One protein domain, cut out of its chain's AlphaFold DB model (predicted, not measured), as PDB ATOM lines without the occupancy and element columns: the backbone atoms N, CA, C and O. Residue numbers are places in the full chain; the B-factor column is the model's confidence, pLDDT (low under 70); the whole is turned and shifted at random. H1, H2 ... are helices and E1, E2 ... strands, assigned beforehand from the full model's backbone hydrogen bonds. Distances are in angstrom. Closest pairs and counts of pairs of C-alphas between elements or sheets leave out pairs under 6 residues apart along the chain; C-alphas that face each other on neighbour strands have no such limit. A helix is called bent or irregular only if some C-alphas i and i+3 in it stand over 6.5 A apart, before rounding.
ATOM      1  N   LYS A  19     -35.459 -17.134 -21.495       85.50
ATOM      2  CA  LYS A  19     -35.539 -16.058 -22.495       85.50
ATOM      3  C   LYS A  19     -35.292 -16.610 -23.900       85.50
ATOM      4  O   LYS A  19     -34.347 -17.384 -24.061       85.50
ATOM      5  N   PRO A  20     -36.086 -16.228 -24.915       88.62
ATOM      6  CA  PRO A  20     -35.834 -16.655 -26.284       88.62
ATOM      7  C   PRO A  20     -34.476 -16.130 -26.751       88.62
ATOM      8  O   PRO A  20     -34.134 -14.969 -26.521       88.62
ATOM      9  N   VAL A  21     -33.705 -16.998 -27.393       92.25
ATOM     10  CA  VAL A  21     -32.393 -16.675 -27.945       92.25
ATOM     11  C   VAL A  21     -32.228 -17.286 -29.328       92.25
ATOM     12  O   VAL A  21     -32.742 -18.373 -29.595       92.25
ATOM     13  N   THR A  22     -31.459 -16.594 -30.162       94.81
ATOM     14  CA  THR A  22     -30.984 -17.086 -31.455       94.81
ATOM     15  C   THR A  22     -29.463 -17.099 -31.432       94.81
ATOM     16  O   THR A  22     -28.840 -16.098 -31.076       94.81
ATOM     17  N   LEU A  23     -28.873 -18.236 -31.782       95.50
ATOM     18  CA  LEU A  23     -27.435 -18.421 -31.937       95.50
ATOM     19  C   LEU A  23     -27.117 -18.603 -33.418       95.50
ATOM     20  O   LEU A  23     -27.859 -19.266 -34.143       95.50
ATOM     21  N   SER A  24     -25.983 -18.068 -33.845       95.94
ATOM     22  CA  SER A  24     -25.425 -18.253 -35.178       95.94
ATOM     23  C   SER A  24     -24.049 -18.891 -35.049       95.94
ATOM     24  O   SER A  24     -23.116 -18.272 -34.537       95.94
ATOM     25  N   VAL A  25     -23.937 -20.158 -35.450       93.88
ATOM     26  CA  VAL A  25     -22.696 -20.940 -35.337       93.88
ATOM     27  C   VAL A  25     -22.080 -21.087 -36.728       93.88
ATOM     28  O   VAL A  25     -22.649 -21.798 -37.560       93.88
ATOM     29  N   PRO A  26     -20.938 -20.443 -37.018       89.31
ATOM     30  CA  PRO A  26     -20.327 -20.513 -38.339       89.31
ATOM     31  C   PRO A  26     -19.799 -21.917 -38.644       89.31
ATOM     32  O   PRO A  26     -19.292 -22.618 -37.767       89.31
ATOM     33  N   LYS A  27     -19.873 -22.307 -39.916       86.88
ATOM     34  CA  LYS A  27     -19.328 -23.570 -40.414       86.88
ATOM     35  C   LYS A  27     -17.925 -23.376 -40.962       86.88
ATOM     36  O   LYS A  27     -17.607 -22.376 -41.604       86.88
ATOM     37  N   THR A  28     -17.089 -24.374 -40.741       83.19
ATOM     38  CA  THR A  28     -15.702 -24.417 -41.206       83.19
ATOM     39  C   THR A  28     -15.542 -25.227 -42.493       83.19
ATOM     40  O   THR A  28     -14.478 -25.158 -43.114       83.19
ATOM     41  N   GLY A  29     -16.591 -25.959 -42.897       79.69
ATOM     42  CA  GLY A  29     -16.578 -26.896 -44.021       79.69
ATOM     43  C   GLY A  29     -16.165 -28.313 -43.615       79.69
ATOM     44  O   GLY A  29     -15.899 -29.137 -44.484       79.69
ATOM     45  N   LEU A  30     -16.093 -28.590 -42.308       82.38
ATOM     46  CA  LEU A  30     -15.616 -29.847 -41.735       82.38
ATOM     47  C   LEU A  30     -16.774 -30.486 -40.970       82.38
ATOM     48  O   LEU A  30     -17.036 -30.092 -39.831       82.38
ATOM     49  N   PRO A  31     -17.522 -31.416 -41.593       84.31
ATOM     50  CA  PRO A  31     -18.865 -31.742 -41.135       84.31
ATOM     51  C   PRO A  31     -18.938 -32.226 -39.691       84.31
ATOM     52  O   PRO A  31     -19.828 -31.811 -38.954       84.31
ATOM     53  N   PHE A  32     -18.002 -33.069 -39.248       86.00
ATOM     54  CA  PHE A  32     -18.045 -33.578 -37.880       86.00
ATOM     55  C   PHE A  32     -17.696 -32.488 -36.864       86.00
ATOM     56  O   PHE A  32     -18.336 -32.382 -35.817       86.00
ATOM     57  N   PHE A  33     -16.717 -31.640 -37.180       86.81
ATOM     58  CA  PHE A  33     -16.344 -30.514 -36.326       86.81
ATOM     59  C   PHE A  33     -17.430 -29.435 -36.266       86.81
ATOM     60  O   PHE A  33     -17.716 -28.902 -35.196       86.81
ATOM     61  N   ASP A  34     -18.079 -29.141 -37.387       89.12
ATOM     62  CA  ASP A  34     -19.171 -28.171 -37.454       89.12
ATOM     63  C   ASP A  34     -20.371 -28.632 -36.617       89.12
ATOM     64  O   ASP A  34     -20.972 -27.833 -35.897       89.12
ATOM     65  N   VAL A  35     -20.679 -29.933 -36.628       90.44
ATOM     66  CA  VAL A  35     -21.746 -30.488 -35.786       90.44
ATOM     67  C   VAL A  35     -21.337 -30.527 -34.307       90.44
ATOM     68  O   VAL A  35     -22.161 -30.241 -33.442       90.44
ATOM     69  N   LEU A  36     -20.066 -30.779 -33.976       90.31
ATOM     70  CA  LEU A  36     -19.578 -30.624 -32.598       90.31
ATOM     71  C   LEU A  36     -19.806 -29.201 -32.070       90.31
ATOM     72  O   LEU A  36     -20.298 -29.032 -30.956       90.31
ATOM     73  N   GLN A  37     -19.483 -28.185 -32.872       92.50
ATOM     74  CA  GLN A  37     -19.694 -26.789 -32.492       92.50
ATOM     75  C   GLN A  37     -21.182 -26.461 -32.306       92.50
ATOM     76  O   GLN A  37     -21.541 -25.812 -31.324       92.50
ATOM     77  N   LEU A  38     -22.047 -26.963 -33.195       93.12
ATOM     78  CA  LEU A  38     -23.507 -26.859 -33.082       93.12
ATOM     79  C   LEU A  38     -24.007 -27.407 -31.735       93.12
ATOM     80  O   LEU A  38     -24.671 -26.693 -30.982       93.12
ATOM     81  N   TYR A  39     -23.646 -28.647 -31.391       91.06
ATOM     82  CA  TYR A  39     -24.058 -29.263 -30.123       91.06
ATOM     83  C   TYR A  39     -23.454 -28.559 -28.905       91.06
ATOM     84  O   TYR A  39     -24.112 -28.456 -27.870       91.06
ATOM     85  N   GLY A  40     -22.228 -28.045 -29.022       92.12
ATOM     86  CA  GLY A  40     -21.599 -27.240 -27.982       92.12
ATOM     87  C   GLY A  40     -22.344 -25.942 -27.705       92.12
ATOM     88  O   GLY A  40     -22.618 -25.631 -26.549       92.12
ATOM     89  N   ALA A  41     -22.729 -25.211 -28.751       94.06
ATOM     90  CA  ALA A  41     -23.502 -23.981 -28.613       94.06
ATOM     91  C   ALA A  41     -24.864 -24.245 -27.950       94.06
ATOM     92  O   ALA A  41     -25.255 -23.514 -27.036       94.06
ATOM     93  N   ILE A  42     -25.543 -25.329 -28.345       92.06
ATOM     94  CA  ILE A  42     -26.793 -25.761 -27.710       92.06
ATOM     95  C   ILE A  42     -26.560 -26.072 -26.229       92.06
ATOM     96  O   ILE A  42     -27.261 -25.519 -25.389       92.06
ATOM     97  N   ASP A  43     -25.583 -26.910 -25.875       90.44
ATOM     98  CA  ASP A  43     -25.369 -27.338 -24.482       90.44
ATOM     99  C   ASP A  43     -24.972 -26.191 -23.537       90.44
ATOM    100  O   ASP A  43     -25.342 -26.202 -22.356       90.44
ATOM    101  N   LEU A  44     -24.230 -25.203 -24.048       91.75
ATOM    102  CA  LEU A  44     -23.785 -24.049 -23.269       91.75
ATOM    103  C   LEU A  44     -24.893 -23.011 -23.062       91.75
ATOM    104  O   LEU A  44     -25.007 -22.483 -21.960       91.75
ATOM    105  N   TYR A  45     -25.707 -22.722 -24.084       92.25
ATOM    106  CA  TYR A  45     -26.585 -21.542 -24.066       92.25
ATOM    107  C   TYR A  45     -28.091 -21.835 -24.097       92.25
ATOM    108  O   TYR A  45     -28.870 -20.945 -23.755       92.25
ATOM    109  N   ILE A  46     -28.517 -23.041 -24.485       90.25
ATOM    110  CA  ILE A  46     -29.944 -23.415 -24.584       90.25
ATOM    111  C   ILE A  46     -30.274 -24.619 -23.691       90.25
ATOM    112  O   ILE A  46     -31.254 -24.597 -22.959       90.25
ATOM    113  N   GLY A  47     -29.427 -25.644 -23.695       85.00
ATOM    114  CA  GLY A  47     -29.640 -26.917 -23.019       85.00
ATOM    115  C   GLY A  47     -30.264 -27.976 -23.932       85.00
ATOM    116  O   GLY A  47     -31.143 -27.709 -24.739       85.00
ATOM    117  N   LEU A  48     -29.811 -29.223 -23.780       76.31
ATOM    118  CA  LEU A  48     -30.261 -30.369 -24.589       76.31
ATOM    119  C   LEU A  48     -31.618 -30.947 -24.162       76.31
ATOM    120  O   LEU A  48     -32.087 -31.897 -24.774       76.31
ATOM    121  N   ARG A  49     -32.214 -30.444 -23.073       72.62
ATOM    122  CA  ARG A  49     -33.529 -30.896 -22.585       72.62
ATOM    123  C   ARG A  49     -34.677 -29.977 -22.989       72.62
ATOM    124  O   ARG A  49     -35.739 -30.011 -22.379       72.62
ATOM    125  N   GLU A  50     -34.412 -29.117 -23.955       72.25
ATOM    126  CA  GLU A  50     -35.303 -28.054 -24.371       72.25
ATOM    127  C   GLU A  50     -35.701 -28.257 -25.829       72.25
ATOM    128  O   GLU A  50     -34.992 -28.912 -26.600       72.25
ATOM    129  N   ASP A  51     -36.811 -27.637 -26.210       82.56
ATOM    130  CA  ASP A  51     -37.176 -27.499 -27.610       82.56
ATOM    131  C   ASP A  51     -36.168 -26.585 -28.307       82.56
ATOM    132  O   ASP A  51     -36.084 -25.383 -28.021       82.56
ATOM    133  N   VAL A  52     -35.428 -27.154 -29.251       90.25
ATOM    134  CA  VAL A  52     -34.470 -26.432 -30.085       90.25
ATOM    135  C   VAL A  52     -34.976 -26.450 -31.515       90.25
ATOM    136  O   VAL A  52     -35.424 -27.479 -32.011       90.25
ATOM    137  N   THR A  53     -34.907 -25.315 -32.199       93.25
ATOM    138  CA  THR A  53     -35.127 -25.260 -33.646       93.25
ATOM    139  C   THR A  53     -33.801 -24.992 -34.326       93.25
ATOM    140  O   THR A  53     -33.161 -23.982 -34.044       93.25
ATOM    141  N   ILE A  54     -33.390 -25.902 -35.204       94.62
ATOM    142  CA  ILE A  54     -32.133 -25.811 -35.950       94.62
ATOM    143  C   ILE A  54     -32.458 -25.542 -37.417       94.62
ATOM    144  O   ILE A  54     -33.322 -26.203 -37.997       94.62
ATOM    145  N   TYR A  55     -31.769 -24.579 -38.016       94.69
ATOM    146  CA  TYR A  55     -31.882 -24.240 -39.426       94.69
ATOM    147  C   TYR A  55     -30.495 -24.139 -40.067       94.69
ATOM    148  O   TYR A  55     -29.583 -23.512 -39.523       94.69
ATOM    149  N   ASP A  56     -30.330 -24.777 -41.225       90.44
ATOM    150  CA  ASP A  56     -29.117 -24.676 -42.030       90.44
ATOM    151  C   ASP A  56     -29.177 -23.427 -42.927       90.44
ATOM    152  O   ASP A  56     -29.889 -23.409 -43.930       90.44
ATOM    153  N   ALA A  57     -28.410 -22.386 -42.593       89.69
ATOM    154  CA  ALA A  57     -28.315 -21.155 -43.383       89.69
ATOM    155  C   ALA A  57     -27.133 -21.172 -44.381       89.69
ATOM    156  O   ALA A  57     -26.634 -20.129 -44.812       89.69
ATOM    157  N   GLY A  58     -26.626 -22.355 -44.739       87.31
ATOM    158  CA  GLY A  58     -25.508 -22.536 -45.659       87.31
ATOM    159  C   GLY A  58     -24.154 -22.371 -44.971       87.31
ATOM    160  O   GLY A  58     -23.491 -23.362 -44.686       87.31
ATOM    161  N   LYS A  59     -23.720 -21.130 -44.706       88.88
ATOM    162  CA  LYS A  59     -22.403 -20.838 -44.088       88.88
ATOM    163  C   LYS A  59     -22.399 -20.926 -42.559       88.88
ATOM    164  O   LYS A  59     -21.334 -20.908 -41.947       88.88
ATOM    165  N   GLU A  60     -23.569 -21.015 -41.946       92.44
ATOM    166  CA  GLU A  60     -23.756 -21.069 -40.499       92.44
ATOM    167  C   GLU A  60     -25.000 -21.894 -40.150       92.44
ATOM    168  O   GLU A  60     -25.865 -22.128 -40.998       92.44
ATOM    169  N   TRP A  61     -25.072 -22.350 -38.904       93.88
ATOM    170  CA  TRP A  61     -26.289 -22.876 -38.297       93.88
ATOM    171  C   TRP A  61     -27.006 -21.756 -37.558       93.88
ATOM    172  O   TRP A  61     -26.393 -21.081 -36.729       93.88
ATOM    173  N   GLU A  62     -28.301 -21.599 -37.806       96.25
ATOM    174  CA  GLU A  62     -29.170 -20.767 -36.983       96.25
ATOM    175  C   GLU A  62     -29.922 -21.655 -35.991       96.25
ATOM    176  O   GLU A  62     -30.576 -22.628 -36.368       96.25
ATOM    177  N   ILE A  63     -29.791 -21.346 -34.705       95.06
ATOM    178  CA  ILE A  63     -30.339 -22.156 -33.622       95.06
ATOM    179  C   ILE A  63     -31.214 -21.256 -32.770       95.06
ATOM    180  O   ILE A  63     -30.716 -20.305 -32.172       95.06
ATOM    181  N   THR A  64     -32.501 -21.567 -32.669       94.38
ATOM    182  CA  THR A  64     -33.411 -20.855 -31.770       94.38
ATOM    183  C   THR A  64     -33.863 -21.758 -30.633       94.38
ATOM    184  O   THR A  64     -34.096 -22.955 -30.805       94.38
ATOM    185  N   GLY A  65     -33.957 -21.182 -29.442       91.50
ATOM    186  CA  GLY A  65     -34.348 -21.894 -28.231       91.50
ATOM    187  C   GLY A  65     -34.551 -20.931 -27.073       91.50
ATOM    188  O   GLY A  65     -34.663 -19.718 -27.269       91.50
ATOM    189  N   ARG A  66     -34.603 -21.458 -25.850       88.25
ATOM    190  CA  ARG A  66     -34.755 -20.642 -24.643       88.25
ATOM    191  C   ARG A  66     -33.562 -20.805 -23.711       88.25
ATOM    192  O   ARG A  66     -33.247 -21.910 -23.287       88.25
ATOM    193  N   ARG A  67     -32.930 -19.690 -23.347       87.38
ATOM    194  CA  ARG A  67     -31.844 -19.638 -22.365       87.38
ATOM    195  C   ARG A  67     -32.417 -19.497 -20.959       87.38
ATOM    196  O   ARG A  67     -33.105 -18.521 -20.656       87.38
ATOM    197  N   ARG A  68     -32.109 -20.457 -20.088       81.25
ATOM    198  CA  ARG A  68     -32.514 -20.471 -18.673       81.25
ATOM    199  C   ARG A  68     -31.342 -20.090 -17.768       81.25
ATOM    200  O   ARG A  68     -30.195 -20.376 -18.092       81.25
ATOM    201  N   SER A  69     -31.640 -19.520 -16.603       80.31
ATOM    202  CA  SER A  69     -30.630 -19.027 -15.649       80.31
ATOM    203  C   SER A  69     -29.665 -20.105 -15.139       80.31
ATOM    204  O   SER A  69     -28.501 -19.829 -14.884       80.31
ATOM    205  N   HIS A  70     -30.100 -21.364 -15.037       80.12
ATOM    206  CA  HIS A  70     -29.240 -22.471 -14.590       80.12
ATOM    207  C   HIS A  70     -28.129 -22.858 -15.593       80.12
ATOM    208  O   HIS A  70     -27.313 -23.735 -15.301       80.12
ATOM    209  N   LEU A  71     -28.130 -22.268 -16.793       83.75
ATOM    210  CA  LEU A  71     -27.077 -22.434 -17.797       83.75
ATOM    211  C   LEU A  71     -25.996 -21.353 -17.686       83.75
ATOM    212  O   LEU A  71     -24.939 -21.493 -18.300       83.75
ATOM    213  N   ASP A  72     -26.238 -20.290 -16.916       85.12
ATOM    214  CA  ASP A  72     -25.293 -19.189 -16.782       85.12
ATOM    215  C   ASP A  72     -23.967 -19.676 -16.166       85.12
ATOM    216  O   ASP A  72     -23.944 -20.460 -15.216       85.12
ATOM    217  N   GLY A  73     -22.845 -19.247 -16.755       87.31
ATOM    218  CA  GLY A  73     -21.493 -19.641 -16.347       87.31
ATOM    219  C   GLY A  73     -21.017 -21.004 -16.869       87.31
ATOM    220  O   GLY A  73     -19.885 -21.407 -16.583       87.31
ATOM    221  N   ARG A  74     -21.828 -21.740 -17.647       90.06
ATOM    222  CA  ARG A  74     -21.380 -22.991 -18.293       90.06
ATOM    223  C   ARG A  74     -20.279 -22.763 -19.324       90.06
ATOM    224  O   ARG A  74     -19.369 -23.584 -19.425       90.06
ATOM    225  N   ASP A  75     -20.364 -21.671 -20.071       91.81
ATOM    226  CA  ASP A  75     -19.354 -21.221 -21.027       91.81
ATOM    227  C   ASP A  75     -18.021 -20.923 -20.327       91.81
ATOM    228  O   ASP A  75     -16.994 -21.469 -20.725       91.81
ATOM    229  N   GLU A  76     -18.044 -20.181 -19.217       93.56
ATOM    230  CA  GLU A  76     -16.854 -19.922 -18.395       93.56
ATOM    231  C   GLU A  76     -16.263 -21.213 -17.796       93.56
ATOM    232  O   GLU A  76     -15.043 -21.387 -17.720       93.56
ATOM    233  N   SER A  77     -17.116 -22.150 -17.370       91.50
ATOM    234  CA  SER A  77     -16.684 -23.455 -16.852       91.50
ATOM    235  C   SER A  77     -16.031 -24.318 -17.934       91.50
ATOM    236  O   SER A  77     -15.034 -24.995 -17.666       91.50
ATOM    237  N   ALA A  78     -16.573 -24.302 -19.154       91.12
ATOM    238  CA  ALA A  78     -15.967 -24.965 -20.300       91.12
ATOM    239  C   ALA A  78     -14.636 -24.300 -20.672       91.12
ATOM    240  O   ALA A  78     -13.654 -25.010 -20.880       91.12
ATOM    241  N   PHE A  79     -14.575 -22.962 -20.662       92.56
ATOM    242  CA  PHE A  79     -13.363 -22.184 -20.927       92.56
ATOM    243  C   PHE A  79     -12.211 -22.635 -20.034       92.56
ATOM    244  O   PHE A  79     -11.164 -23.026 -20.537       92.56
ATOM    245  N   LYS A  80     -12.432 -22.687 -18.717       91.25
ATOM    246  CA  LYS A  80     -11.405 -23.073 -17.731       91.25
ATOM    247  C   LYS A  80     -10.886 -24.508 -17.888       91.25
ATOM    248  O   LYS A  80      -9.848 -24.836 -17.329       91.25
ATOM    249  N   GLN A  81     -11.607 -25.373 -18.601       89.31
ATOM    250  CA  GLN A  81     -11.175 -26.749 -18.880       89.31
ATOM    251  C   GLN A  81     -10.376 -26.872 -20.178       89.31
ATOM    252  O   GLN A  81      -9.635 -27.836 -20.343       89.31
ATOM    253  N   VAL A  82     -10.561 -25.929 -21.103       87.12
ATOM    254  CA  VAL A  82      -9.929 -25.929 -22.428       87.12
ATOM    255  C   VAL A  82      -8.711 -25.009 -22.461       87.12
ATOM    256  O   VAL A  82      -7.753 -25.279 -23.179       87.12
ATOM    257  N   TRP A  83      -8.749 -23.923 -21.692       90.00
ATOM    258  CA  TRP A  83      -7.728 -22.891 -21.660       90.00
ATOM    259  C   TRP A  83      -7.000 -22.904 -20.320       90.00
ATOM    260  O   TRP A  83      -7.560 -22.564 -19.278       90.00
ATOM    261  N   ASP A  84      -5.735 -23.300 -20.362       83.62
ATOM    262  CA  ASP A  84      -4.840 -23.426 -19.212       83.62
ATOM    263  C   ASP A  84      -4.027 -22.148 -18.936       83.62
ATOM    264  O   ASP A  84      -3.386 -22.015 -17.890       83.62
ATOM    265  N   LYS A  85      -4.059 -21.173 -19.854       85.25
ATOM    266  CA  LYS A  85      -3.316 -19.913 -19.727       85.25
ATOM    267  C   LYS A  85      -4.078 -18.888 -18.885       85.25
ATOM    268  O   LYS A  85      -5.301 -18.848 -18.848       85.25
ATOM    269  N   LYS A  86      -3.321 -17.972 -18.264       79.50
ATOM    270  CA  LYS A  86      -3.857 -16.905 -17.393       79.50
ATOM    271  C   LYS A  86      -4.655 -15.815 -18.123       79.50
ATOM    272  O   LYS A  86      -5.378 -15.077 -17.465       79.50
ATOM    273  N   ARG A  87      -4.470 -15.650 -19.438       83.31
ATOM    274  CA  ARG A  87      -5.192 -14.672 -20.270       83.31
ATOM    275  C   ARG A  87      -5.586 -15.284 -21.621       83.31
ATOM    276  O   ARG A  87      -4.792 -16.081 -22.131       83.31
ATOM    277  N   PRO A  88      -6.742 -14.916 -22.196       86.31
ATOM    278  CA  PRO A  88      -7.736 -13.998 -21.627       86.31
ATOM    279  C   PRO A  88      -8.466 -14.637 -20.433       86.31
ATOM    280  O   PRO A  88      -8.408 -15.856 -20.257       86.31
ATOM    281  N   ASP A  89      -9.077 -13.819 -19.573       90.06
ATOM    282  CA  ASP A  89      -9.917 -14.345 -18.492       90.06
ATOM    283  C   ASP A  89     -11.193 -14.978 -19.069       90.06
ATOM    284  O   ASP A  89     -11.722 -14.525 -20.085       90.06
ATOM    285  N   ALA A  90     -11.704 -16.021 -18.411       90.44
ATOM    286  CA  ALA A  90     -12.868 -16.764 -18.886       90.44
ATOM    287  C   ALA A  90     -14.101 -15.867 -19.062       90.44
ATOM    288  O   ALA A  90     -14.779 -15.939 -20.087       90.44
ATOM    289  N   LYS A  91     -14.381 -15.000 -18.082       92.00
ATOM    290  CA  LYS A  91     -15.562 -14.132 -18.102       92.00
ATOM    291  C   LYS A  91     -15.430 -13.055 -19.167       92.00
ATOM    292  O   LYS A  91     -16.391 -12.790 -19.891       92.00
ATOM    293  N   GLU A  92     -14.245 -12.454 -19.256       90.62
ATOM    294  CA  GLU A  92     -13.906 -11.461 -20.276       90.62
ATOM    295  C   GLU A  92     -14.080 -12.052 -21.677       90.62
ATOM    296  O   GLU A  92     -14.841 -11.514 -22.480       90.62
ATOM    297  N   TYR A  93     -13.476 -13.213 -21.943       91.75
ATOM    298  CA  TYR A  93     -13.537 -13.838 -23.257       91.75
ATOM    299  C   TYR A  93     -14.950 -14.270 -23.647       91.75
ATOM    300  O   TYR A  93     -15.421 -13.979 -24.752       91.75
ATOM    301  N   CYS A  94     -15.659 -14.945 -22.739       91.88
ATOM    302  CA  CYS A  94     -17.012 -15.411 -23.004       91.88
ATOM    303  C   CYS A  94     -17.973 -14.238 -23.245       91.88
ATOM    304  O   CYS A  94     -18.696 -14.247 -24.241       91.88
ATOM    305  N   SER A  95     -17.941 -13.205 -22.400       90.44
ATOM    306  CA  SER A  95     -18.886 -12.081 -22.479       90.44
ATOM    307  C   SER A  95     -18.578 -11.107 -23.618       90.44
ATOM    308  O   SER A  95     -19.509 -10.593 -24.237       90.44
ATOM    309  N   ASN A  96     -17.297 -10.857 -23.912       89.50
ATOM    310  CA  ASN A  96     -16.889  -9.824 -24.871       89.50
ATOM    311  C   ASN A  96     -16.604 -10.370 -26.276       89.50
ATOM    312  O   ASN A  96     -16.685  -9.609 -27.238       89.50
ATOM    313  N   HIS A  97     -16.314 -11.669 -26.419       90.12
ATOM    314  CA  HIS A  97     -15.949 -12.261 -27.712       90.12
ATOM    315  C   HIS A  97     -16.882 -13.401 -28.125       90.12
ATOM    316  O   HIS A  97     -17.532 -13.305 -29.166       90.12
ATOM    317  N   LEU A  98     -17.009 -14.461 -27.317       91.25
ATOM    318  CA  LEU A  98     -17.774 -15.650 -27.721       91.25
ATOM    319  C   LEU A  98     -19.280 -15.375 -27.827       91.25
ATOM    320  O   LEU A  98     -19.901 -15.717 -28.832       91.25
ATOM    321  N   GLN A  99     -19.877 -14.752 -26.810       92.12
ATOM    322  CA  GLN A  99     -21.305 -14.446 -26.817       92.12
ATOM    323  C   GLN A  99     -21.659 -13.460 -27.947       92.12
ATOM    324  O   GLN A  99     -22.529 -13.789 -28.752       92.12
ATOM    325  N   PRO A 100     -21.003 -12.295 -28.119       91.12
ATOM    326  CA  PRO A 100     -21.329 -11.396 -29.225       91.12
ATOM    327  C   PRO A 100     -21.120 -12.031 -30.605       91.12
ATOM    328  O   PRO A 100     -21.893 -11.752 -31.523       91.12
ATOM    329  N   HIS A 101     -20.143 -12.931 -30.750       91.19
ATOM    330  CA  HIS A 101     -19.974 -13.710 -31.973       91.19
ATOM    331  C   HIS A 101     -21.199 -14.579 -32.280       91.19
ATOM    332  O   HIS A 101     -21.727 -14.519 -33.387       91.19
ATOM    333  N   LEU A 102     -21.705 -15.315 -31.289       92.62
ATOM    334  CA  LEU A 102     -22.834 -16.231 -31.471       92.62
ATOM    335  C   LEU A 102     -24.196 -15.532 -31.526       92.62
ATOM    336  O   LEU A 102     -25.036 -15.904 -32.336       92.62
ATOM    337  N   PHE A 103     -24.443 -14.530 -30.679       92.38
ATOM    338  CA  PHE A 103     -25.747 -13.857 -30.582       92.38
ATOM    339  C   PHE A 103     -25.895 -12.678 -31.554       92.38
ATOM    340  O   PHE A 103     -27.014 -12.292 -31.882       92.38
ATOM    341  N   LYS A 104     -24.784 -12.051 -31.969       89.69
ATOM    342  CA  LYS A 104     -24.787 -10.814 -32.774       89.69
ATOM    343  C   LYS A 104     -23.954 -10.915 -34.055       89.69
ATOM    344  O   LYS A 104     -23.774  -9.899 -34.721       89.69
ATOM    345  N   LYS A 105     -23.430 -12.100 -34.394       87.25
ATOM    346  CA  LYS A 105     -22.587 -12.343 -35.581       87.25
ATOM    347  C   LYS A 105     -21.343 -11.444 -35.651       87.25
ATOM    348  O   LYS A 105     -20.857 -11.128 -36.734       87.25
ATOM    349  N   GLN A 106     -20.823 -11.002 -34.504       86.06
ATOM    350  CA  GLN A 106     -19.611 -10.178 -34.469       86.06
ATOM    351  C   GLN A 106     -18.372 -11.017 -34.787       86.06
ATOM    352  O   GLN A 106     -18.269 -12.167 -34.372       86.06
ATOM    353  N   ILE A 107     -17.410 -10.458 -35.516       80.44
ATOM    354  CA  ILE A 107     -16.155 -11.154 -35.822       80.44
ATOM    355  C   ILE A 107     -15.286 -11.179 -34.561       80.44
ATOM    356  O   ILE A 107     -15.093 -10.147 -33.921       80.44
ATOM    357  N   ILE A 108     -14.738 -12.345 -34.217       78.81
ATOM    358  CA  ILE A 108     -13.740 -12.450 -33.147       78.81
ATOM    359  C   ILE A 108     -12.418 -11.904 -33.696       78.81
ATOM    360  O   ILE A 108     -11.813 -12.513 -34.575       78.81
ATOM    361  N   SER A 109     -11.994 -10.741 -33.203       65.75
ATOM    362  CA  SER A 109     -10.772 -10.050 -33.640       65.75
ATOM    363  C   SER A 109      -9.489 -10.573 -32.984       65.75
ATOM    364  O   SER A 109      -8.396 -10.228 -33.424       65.75
ATOM    365  N   GLU A 110      -9.597 -11.376 -31.924       63.66
ATOM    366  CA  GLU A 110      -8.451 -11.890 -31.168       63.66
ATOM    367  C   GLU A 110      -7.899 -13.207 -31.735       63.66
ATOM    368  O   GLU A 110      -8.648 -14.088 -32.155       63.66
ATOM    369  N   SER A 111      -6.573 -13.367 -31.689       66.38
ATOM    370  CA  SER A 111      -5.818 -14.473 -32.299       66.38
ATOM    371  C   SER A 111      -5.635 -15.708 -31.405       66.38
ATOM    372  O   SER A 111      -4.785 -16.555 -31.686       66.38
ATOM    373  N   TYR A 112      -6.402 -15.841 -30.318       86.06
ATOM    374  CA  TYR A 112      -6.270 -16.996 -29.430       86.06
ATOM    375  C   TYR A 112      -6.666 -18.288 -30.146       86.06
ATOM    376  O   TYR A 112      -7.776 -18.419 -30.665       86.06
ATOM    377  N   SER A 113      -5.763 -19.265 -30.135       83.56
ATOM    378  CA  SER A 113      -5.977 -20.582 -30.722       83.56
ATOM    379  C   SER A 113      -5.619 -21.693 -29.748       83.56
ATOM    380  O   SER A 113      -4.702 -21.546 -28.935       83.56
ATOM    381  N   ILE A 114      -6.311 -22.817 -29.877       84.00
ATOM    382  CA  ILE A 114      -5.987 -24.062 -29.185       84.00
ATOM    383  C   ILE A 114      -5.602 -25.134 -30.191       84.00
ATOM    384  O   ILE A 114      -5.984 -25.083 -31.360       84.00
ATOM    385  N   GLU A 115      -4.870 -26.126 -29.710       77.94
ATOM    386  CA  GLU A 115      -4.552 -27.309 -30.489       77.94
ATOM    387  C   GLU A 115      -5.802 -28.191 -30.661       77.94
ATOM    388  O   GLU A 115      -6.539 -28.447 -29.706       77.94
ATOM    389  N   GLY A 116      -6.057 -28.662 -31.882       72.50
ATOM    390  CA  GLY A 116      -7.160 -29.569 -32.178       72.50
ATOM    391  C   GLY A 116      -6.992 -30.936 -31.505       72.50
ATOM    392  O   GLY A 116      -5.930 -31.557 -31.546       72.50
ATOM    393  N   GLU A 117      -8.065 -31.452 -30.905       73.94
ATOM    394  CA  GLU A 117      -8.046 -32.763 -30.265       73.94
ATOM    395  C   GLU A 117      -8.080 -33.931 -31.269       73.94
ATOM    396  O   GLU A 117      -8.797 -33.897 -32.267       73.94
ATOM    397  N   LYS A 118      -7.441 -35.060 -30.915       66.69
ATOM    398  CA  LYS A 118      -7.437 -36.326 -31.694       66.69
ATOM    399  C   LYS A 118      -8.817 -36.947 -31.964       66.69
ATOM    400  O   LYS A 118      -8.916 -37.948 -32.663       66.69
ATOM    401  N   ARG A 119      -9.880 -36.437 -31.342       67.69
ATOM    402  CA  ARG A 119     -11.258 -36.924 -31.533       67.69
ATOM    403  C   ARG A 119     -12.130 -35.937 -32.306       67.69
ATOM    404  O   ARG A 119     -13.310 -36.206 -32.505       67.69
ATOM    405  N   TYR A 120     -11.570 -34.799 -32.711       76.31
ATOM    406  CA  TYR A 120     -12.205 -33.912 -33.675       76.31
ATOM    407  C   TYR A 120     -12.072 -34.489 -35.081       76.31
ATOM    408  O   TYR A 120     -11.421 -35.517 -35.278       76.31
ATOM    409  N   ASP A 121     -12.733 -33.835 -36.034       71.94
ATOM    410  CA  ASP A 121     -12.747 -34.186 -37.455       71.94
ATOM    411  C   ASP A 121     -11.354 -34.607 -37.965       71.94
ATOM    412  O   ASP A 121     -10.359 -33.933 -37.692       71.94
ATOM    413  N   SER A 122     -11.254 -35.744 -38.662       67.44
ATOM    414  CA  SER A 122      -9.953 -36.258 -39.108       67.44
ATOM    415  C   SER A 122      -9.287 -35.344 -40.143       67.44
ATOM    416  O   SER A 122      -8.057 -35.269 -40.192       67.44
ATOM    417  N   ALA A 123     -10.065 -34.563 -40.899       65.81
ATOM    418  CA  ALA A 123      -9.541 -33.540 -41.799       65.81
ATOM    419  C   ALA A 123      -8.867 -32.376 -41.038       65.81
ATOM    420  O   ALA A 123      -7.862 -31.838 -41.503       65.81
ATOM    421  N   LEU A 124      -9.338 -32.035 -39.826       66.81
ATOM    422  CA  LEU A 124      -8.632 -31.079 -38.956       66.81
ATOM    423  C   LEU A 124      -7.277 -31.615 -38.499       66.81
ATOM    424  O   LEU A 124      -6.326 -30.855 -38.390       66.81
ATOM    425  N   GLN A 125      -7.164 -32.918 -38.247       60.97
ATOM    426  CA  GLN A 125      -5.907 -33.533 -37.798       60.97
ATOM    427  C   GLN A 125      -4.863 -33.661 -38.903       60.97
ATOM    428  O   GLN A 125      -3.710 -33.972 -38.632       60.97
ATOM    429  N   THR A 126      -5.281 -33.512 -40.153       52.91
ATOM    430  CA  THR A 126      -4.425 -33.723 -41.320       52.91
ATOM    431  C   THR A 126      -4.100 -32.406 -42.024       52.91
ATOM    432  O   THR A 126      -3.255 -32.387 -42.911       52.91
ATOM    433  N   GLY A 127      -4.730 -31.290 -41.620       49.69
ATOM    434  CA  GLY A 127      -4.512 -29.962 -42.206       49.69
ATOM    435  C   GLY A 127      -5.042 -29.819 -43.639       49.69
ATOM    436  O   GLY A 127      -4.707 -28.859 -44.332       49.69
ATOM    437  N   ILE A 128      -5.864 -30.764 -44.103       50.56
ATOM    438  CA  ILE A 128      -6.227 -30.902 -45.515       50.56
ATOM    439  C   ILE A 128      -7.433 -30.023 -45.831       50.56
ATOM    440  O   ILE A 128      -8.587 -30.435 -45.723       50.56
ATOM    441  N   ARG A 129      -7.170 -28.795 -46.278       45.81
ATOM    442  CA  ARG A 129      -8.126 -28.036 -47.093       45.81
ATOM    443  C   ARG A 129      -7.734 -28.180 -48.562       45.81
ATOM    444  O   ARG A 129      -6.665 -27.732 -48.949       45.81
ATOM    445  N   GLY A 130      -8.604 -28.780 -49.377       39.34
ATOM    446  CA  GLY A 130      -8.520 -28.701 -50.845       39.34
ATOM    447  C   GLY A 130      -7.356 -29.437 -51.524       39.34
ATOM    448  O   GLY A 130      -7.092 -29.166 -52.691       39.34
ATOM    449  N   ILE A 131      -6.673 -30.358 -50.839       37.62
ATOM    450  CA  ILE A 131      -5.546 -31.130 -51.387       37.62
ATOM    451  C   ILE A 131      -5.865 -32.634 -51.292       37.62
ATOM    452  O   ILE A 131      -6.487 -33.084 -50.335       37.62
ATOM    453  N   SER A 132      -5.476 -33.418 -52.301       39.31
ATOM    454  CA  SER A 132      -5.661 -34.877 -52.312       39.31
ATOM    455  C   SER A 132      -4.915 -35.540 -51.147       39.31
ATOM    456  O   SER A 132      -3.726 -35.305 -50.961       39.31
ATOM    457  N   ALA A 133      -5.583 -36.432 -50.409       40.81
ATOM    458  CA  ALA A 133      -4.999 -37.216 -49.312       40.81
ATOM    459  C   ALA A 133      -3.720 -37.997 -49.706       40.81
ATOM    460  O   ALA A 133      -2.920 -38.353 -48.845       40.81
ATOM    461  N   TYR A 134      -3.498 -38.231 -51.004       38.91
ATOM    462  CA  TYR A 134      -2.316 -38.914 -51.534       38.91
ATOM    463  C   TYR A 134      -1.023 -38.086 -51.510       38.91
ATOM    464  O   TYR A 134       0.050 -38.677 -51.612       38.91
ATOM    465  N   SER A 135      -1.085 -36.756 -51.393       39.38
ATOM    466  CA  SER A 135       0.097 -35.886 -51.513       39.38
ATOM    467  C   SER A 135       0.833 -35.624 -50.194       39.38
ATOM    468  O   SER A 135       1.763 -34.821 -50.174       39.38
ATOM    469  N   TYR A 136       0.429 -36.271 -49.099       44.31
ATOM    470  CA  TYR A 136       1.083 -36.158 -47.795       44.31
ATOM    471  C   TYR A 136       1.649 -37.513 -47.349       44.31
ATOM    472  O   TYR A 136       0.905 -38.443 -47.036       44.31
ATOM    473  N   GLU A 137       2.977 -37.603 -47.237       40.06
ATOM    474  CA  GLU A 137       3.683 -38.752 -46.640       40.06
ATOM    475  C   GLU A 137       3.208 -39.059 -45.208       40.06
ATOM    476  O   GLU A 137       3.239 -40.204 -44.760       40.06
ATOM    477  N   THR A 138       2.712 -38.059 -44.475       42.72
ATOM    478  CA  THR A 138       2.226 -38.200 -43.092       42.72
ATOM    479  C   THR A 138       0.930 -39.007 -42.974       42.72
ATOM    480  O   THR A 138       0.731 -39.682 -41.961       42.72
ATOM    481  N   LEU A 139       0.083 -39.009 -44.012       41.78
ATOM    482  CA  LEU A 139      -1.099 -39.878 -44.108       41.78
ATOM    483  C   LEU A 139      -0.716 -41.318 -44.468       41.78
ATOM    484  O   LEU A 139      -1.237 -42.257 -43.874       41.78
ATOM    485  N   GLN A 140       0.246 -41.491 -45.378       41.84
ATOM    486  CA  GLN A 140       0.747 -42.813 -45.774       41.84
ATOM    487  C   GLN A 140       1.499 -43.523 -44.636       41.84
ATOM    488  O   GLN A 140       1.473 -44.746 -44.537       41.84
ATOM    489  N   THR A 141       2.145 -42.760 -43.749       45.00
ATOM    490  CA  THR A 141       2.948 -43.288 -42.631       45.00
ATOM    491  C   THR A 141       2.193 -43.371 -41.299       45.00
ATOM    492  O   THR A 141       2.742 -43.880 -40.322       45.00
ATOM    493  N   GLY A 142       0.949 -42.877 -41.219       46.72
ATOM    494  CA  GLY A 142       0.136 -42.897 -39.994       46.72
ATOM    495  C   GLY A 142       0.674 -42.026 -38.845       46.72
ATOM    496  O   GLY A 142       0.208 -42.143 -37.709       46.72
ATOM    497  N   GLN A 143       1.641 -41.139 -39.108       48.00
ATOM    498  CA  GLN A 143       2.315 -40.314 -38.098       48.00
ATOM    499  C   GLN A 143       1.511 -39.054 -37.717       48.00
ATOM    500  O   GLN A 143       2.025 -37.940 -37.720       48.00
ATOM    501  N   THR A 144       0.248 -39.221 -37.316       50.75
ATOM    502  CA  THR A 144      -0.639 -38.136 -36.827       50.75
ATOM    503  C   THR A 144      -0.297 -37.648 -35.409       50.75
ATOM    504  O   THR A 144      -0.957 -36.769 -34.854       50.75
ATOM    505  N   SER A 145       0.725 -38.228 -34.775       51.09
ATOM    506  CA  SER A 145       1.168 -37.900 -33.415       51.09
ATOM    507  C   SER A 145       2.186 -36.759 -33.342       51.09
ATOM    508  O   SER A 145       2.455 -36.283 -32.237       51.09
ATOM    509  N   LYS A 146       2.745 -36.315 -34.475       55.75
ATOM    510  CA  LYS A 146       3.715 -35.214 -34.512       55.75
ATOM    511  C   LYS A 146       3.028 -33.868 -34.219       55.75
ATOM    512  O   LYS A 146       1.954 -33.621 -34.770       55.75
ATOM    513  N   PRO A 147       3.630 -32.982 -33.399       55.31
ATOM    514  CA  PRO A 147       3.090 -31.649 -33.104       55.31
ATOM    515  C   PRO A 147       2.771 -30.823 -34.358       55.31
ATOM    516  O   PRO A 147       1.756 -30.145 -34.412       55.31
ATOM    517  N   GLU A 148       3.594 -30.957 -35.395       53.41
ATOM    518  CA  GLU A 148       3.463 -30.268 -36.689       53.41
ATOM    519  C   GLU A 148       2.197 -30.654 -37.474       53.41
ATOM    520  O   GLU A 148       1.770 -29.918 -38.357       53.41
ATOM    521  N   CYS A 149       1.588 -31.802 -37.159       52.41
ATOM    522  CA  CYS A 149       0.359 -32.275 -37.800       52.41
ATOM    523  C   CYS A 149      -0.909 -31.812 -37.064       52.41
ATOM    524  O   CYS A 149      -2.011 -31.987 -37.573       52.41
ATOM    525  N   LYS A 150      -0.794 -31.233 -35.863       60.66
ATOM    526  CA  LYS A 150      -1.960 -30.780 -35.101       60.66
ATOM    527  C   LYS A 150      -2.390 -29.389 -35.568       60.66
ATOM    528  O   LYS A 150      -1.649 -28.418 -35.443       60.66
ATOM    529  N   ALA A 151      -3.611 -29.279 -36.094       66.94
ATOM    530  CA  ALA A 151      -4.165 -27.987 -36.480       66.94
ATOM    531  C   ALA A 151      -4.428 -27.101 -35.255       66.94
ATOM    532  O   ALA A 151      -5.030 -27.540 -34.273       66.94
ATOM    533  N   ASN A 152      -4.037 -25.832 -35.354       76.69
ATOM    534  CA  ASN A 152      -4.469 -24.791 -34.430       76.69
ATOM    535  C   ASN A 152      -5.827 -24.248 -34.884       76.69
ATOM    536  O   ASN A 152      -5.983 -23.828 -36.030       76.69
ATOM    537  N   ILE A 153      -6.801 -24.249 -33.979       82.00
ATOM    538  CA  ILE A 153      -8.162 -23.759 -34.220       82.00
ATOM    539  C   ILE A 153      -8.450 -22.546 -33.328       82.00
ATOM    540  O   ILE A 153      -7.943 -22.495 -32.204       82.00
ATOM    541  N   PRO A 154      -9.264 -21.571 -33.772       87.38
ATOM    542  CA  PRO A 154      -9.677 -20.451 -32.931       87.38
ATOM    543  C   PRO A 154     -10.286 -20.928 -31.605       87.38
ATOM    544  O   PRO A 154     -11.107 -21.848 -31.592       87.38
ATOM    545  N   LEU A 155      -9.915 -20.285 -30.494       89.06
ATOM    546  CA  LEU A 155     -10.303 -20.688 -29.136       89.06
ATOM    547  C   LEU A 155     -11.824 -20.839 -28.984       89.06
ATOM    548  O   LEU A 155     -12.280 -21.843 -28.447       89.06
ATOM    549  N   GLY A 156     -12.615 -19.905 -29.518       88.44
ATOM    550  CA  GLY A 156     -14.077 -19.980 -29.487       88.44
ATOM    551  C   GLY A 156     -14.633 -21.236 -30.169       88.44
ATOM    552  O   GLY A 156     -15.476 -21.921 -29.595       88.44
ATOM    553  N   GLN A 157     -14.110 -21.596 -31.344       88.81
ATOM    554  CA  GLN A 157     -14.517 -22.809 -32.067       88.81
ATOM    555  C   GLN A 157     -14.113 -24.070 -31.299       88.81
ATOM    556  O   GLN A 157     -14.900 -25.004 -31.151       88.81
ATOM    557  N   GLY A 158     -12.896 -24.073 -30.755       87.19
ATOM    558  CA  GLY A 158     -12.391 -25.156 -29.922       87.19
ATOM    559  C   GLY A 158     -13.196 -25.366 -28.639       87.19
ATOM    560  O   GLY A 158     -13.448 -26.504 -28.251       87.19
ATOM    561  N   LEU A 159     -13.669 -24.282 -28.024       90.94
ATOM    562  CA  LEU A 159     -14.537 -24.315 -26.849       90.94
ATOM    563  C   LEU A 159     -15.895 -24.944 -27.132       90.94
ATOM    564  O   LEU A 159     -16.345 -25.815 -26.384       90.94
ATOM    565  N   LEU A 160     -16.535 -24.524 -28.223       91.75
ATOM    566  CA  LEU A 160     -17.797 -25.109 -28.663       91.75
ATOM    567  C   LEU A 160     -17.610 -26.589 -28.999       91.75
ATOM    568  O   LEU A 160     -18.364 -27.432 -28.517       91.75
ATOM    569  N   ALA A 161     -16.560 -26.930 -29.746       89.06
ATOM    570  CA  ALA A 161     -16.274 -28.314 -30.089       89.06
ATOM    571  C   ALA A 161     -16.018 -29.190 -28.851       89.06
ATOM    572  O   ALA A 161     -16.521 -30.312 -28.787       89.06
ATOM    573  N   PHE A 162     -15.312 -28.677 -27.840       89.00
ATOM    574  CA  PHE A 162     -15.104 -29.367 -26.567       89.00
ATOM    575  C   PHE A 162     -16.422 -29.618 -25.822       89.00
ATOM    576  O   PHE A 162     -16.671 -30.734 -25.352       89.00
ATOM    577  N   ALA A 163     -17.287 -28.603 -25.732       89.06
ATOM    578  CA  ALA A 163     -18.596 -28.738 -25.099       89.06
ATOM    579  C   ALA A 163     -19.464 -29.781 -25.825       89.06
ATOM    580  O   ALA A 163     -20.005 -30.685 -25.186       89.06
ATOM    581  N   GLY A 164     -19.513 -29.735 -27.160       86.38
ATOM    582  CA  GLY A 164     -20.219 -30.731 -27.968       86.38
ATOM    583  C   GLY A 164     -19.618 -32.131 -27.845       86.38
ATOM    584  O   GLY A 164     -20.343 -33.121 -27.755       86.38
ATOM    585  N   LYS A 165     -18.289 -32.243 -27.735       82.69
ATOM    586  CA  LYS A 165     -17.588 -33.525 -27.598       82.69
ATOM    587  C   LYS A 165     -17.995 -34.269 -26.331       82.69
ATOM    588  O   LYS A 165     -18.117 -35.492 -26.376       82.69
ATOM    589  N   LYS A 166     -18.269 -33.577 -25.221       78.06
ATOM    590  CA  LYS A 166     -18.795 -34.218 -23.995       78.06
ATOM    591  C   LYS A 166     -20.107 -34.979 -24.225       78.06
ATOM    592  O   LYS A 166     -20.524 -35.744 -23.359       78.06
ATOM    593  N   ARG A 167     -20.757 -34.759 -25.370       70.56
ATOM    594  CA  ARG A 167     -22.001 -35.402 -25.799       70.56
ATOM    595  C   ARG A 167     -21.797 -36.451 -26.887       70.56
ATOM    596  O   ARG A 167     -22.734 -37.182 -27.184       70.56
TER     597      ARG A 167
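This is residues 19 to 167 of the 481 residues of an uncharacterized protein of Planctomycetes bacterium (UniProt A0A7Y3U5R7). A small antiparallel sheet, E1, E3 and E2, has helix H1 running along one face, and H6 crosses H1 nearly at a right angle on the side away from the sheet. H2 closes in on H1 and H6, H3 sits beside the edge strand E1, the short pair E4 and E5 lies next to H6, and a loosely built stretch of low confidence, with H4 and H5, reaches away to make one end of the longest axis. The printed part has 149 residues with six named helices and five named strands, in the order E1, H1, E2, E3, H2, H3, E4, H4, H5, E5, H6. Its class is mixed, helices and strands, and both sheets are antiparallel. It is compact, with a radius of gyration of the C-alphas of 16.0 A, and spans 51 by 36 by 27 A.

The larger sheet holds E1, residues 19 to 26 and 22.4 A long from C-alpha 19 at (-35.539, -16.058, -22.495); E3, residues 60 to 67, 19.9 A; and E2, residues 51 to 56, 16.8 A. E3 bends by 54 degrees at residue 64. H1, residues 31 to 45, is 21.3 A long and starts at C-alpha 31, (-18.865, -31.742, -41.135). H2 is residues 74 to 82, 12.5 A, and H3 is residues 90 to 104, 19.2 A. H3 is irregular, but only just: C-alphas 96 and 99 are 6.7 A apart. E4, residues 113 to 115, and E5, residues 152 to 154, are 6.9 A each. Between them come H4, residues 122 to 126, 6.5 A, and H5, residues 137 to 140, 5.1 A. H6, residues 155 to 165, is 14.8 A long and ends at C-alpha 165, (-17.588, -33.525, -27.598).

In the sheet E1, E3, E2, the inner strand E3 is antiparallel to E1 at 159 degrees, with N 23 and O 63 2.8 A apart, within hydrogen-bond range. E2 and E3 form a hairpin at 166 degrees, with N 55 and O 62 at 2.8 A. E1, H1 and E2 make a split strand-helix-strand unit, two strands running the same way with E3 between them, and its crossover is right-handed. H1 is on the sheet, over E1 and E3, at a height of 9.4 A, and runs along the strands, at 16 degrees to E3 on the local plane; this gives two layers, a helix on one face of a sheet. H3 stands at the sheet's level; its closest C-alphas to E1 are those of Leu 102 and Ser 24, 5.0 A. H1 and H6 touch, about perpendicular at 88 degrees, closest at the C-alphas of Gly 40 and Gly 164, 3.8 A. H2 is the hub, touching three helices. It touches H6, about perpendicular at 80 degrees, closest at the C-alphas of Phe 79 and Leu 159, 6.4 A. H2 and H3 touch at a steep tilt of 61 degrees, opposite ways, through residues 90 to 94 of H3 alone, closest at the C-alphas of Glu 76 and Ala 90, 5.1 A. H1 and H2 touch only at their ends, closest at the C-alphas of Leu 44 and Arg 74, 5.6 A. E4 and E5 are antiparallel at 139 degrees, with N 114 and O 153 at 2.9 A; the closest C-alphas of E4 and H6 are Ser 113 and Leu 155, 4.6 A. H4 is near H1, and H5 touches no helix. Every O i to N i+4 pair is within hydrogen-bond range in H1, H4 and H6; H2 has 4 of 5 and H3 8 of 11, and H5 is too short for one.

The C-alphas farthest apart are those of Lys 19 and Glu 137, 51.3 A. The printed part has no cut. The link from H5 to E5 is long, with 11 residues. Mean pLDDT of the printed part is 79.2; it is under 70 at residues 109 to 111, 118 to 119 and 122 to 151.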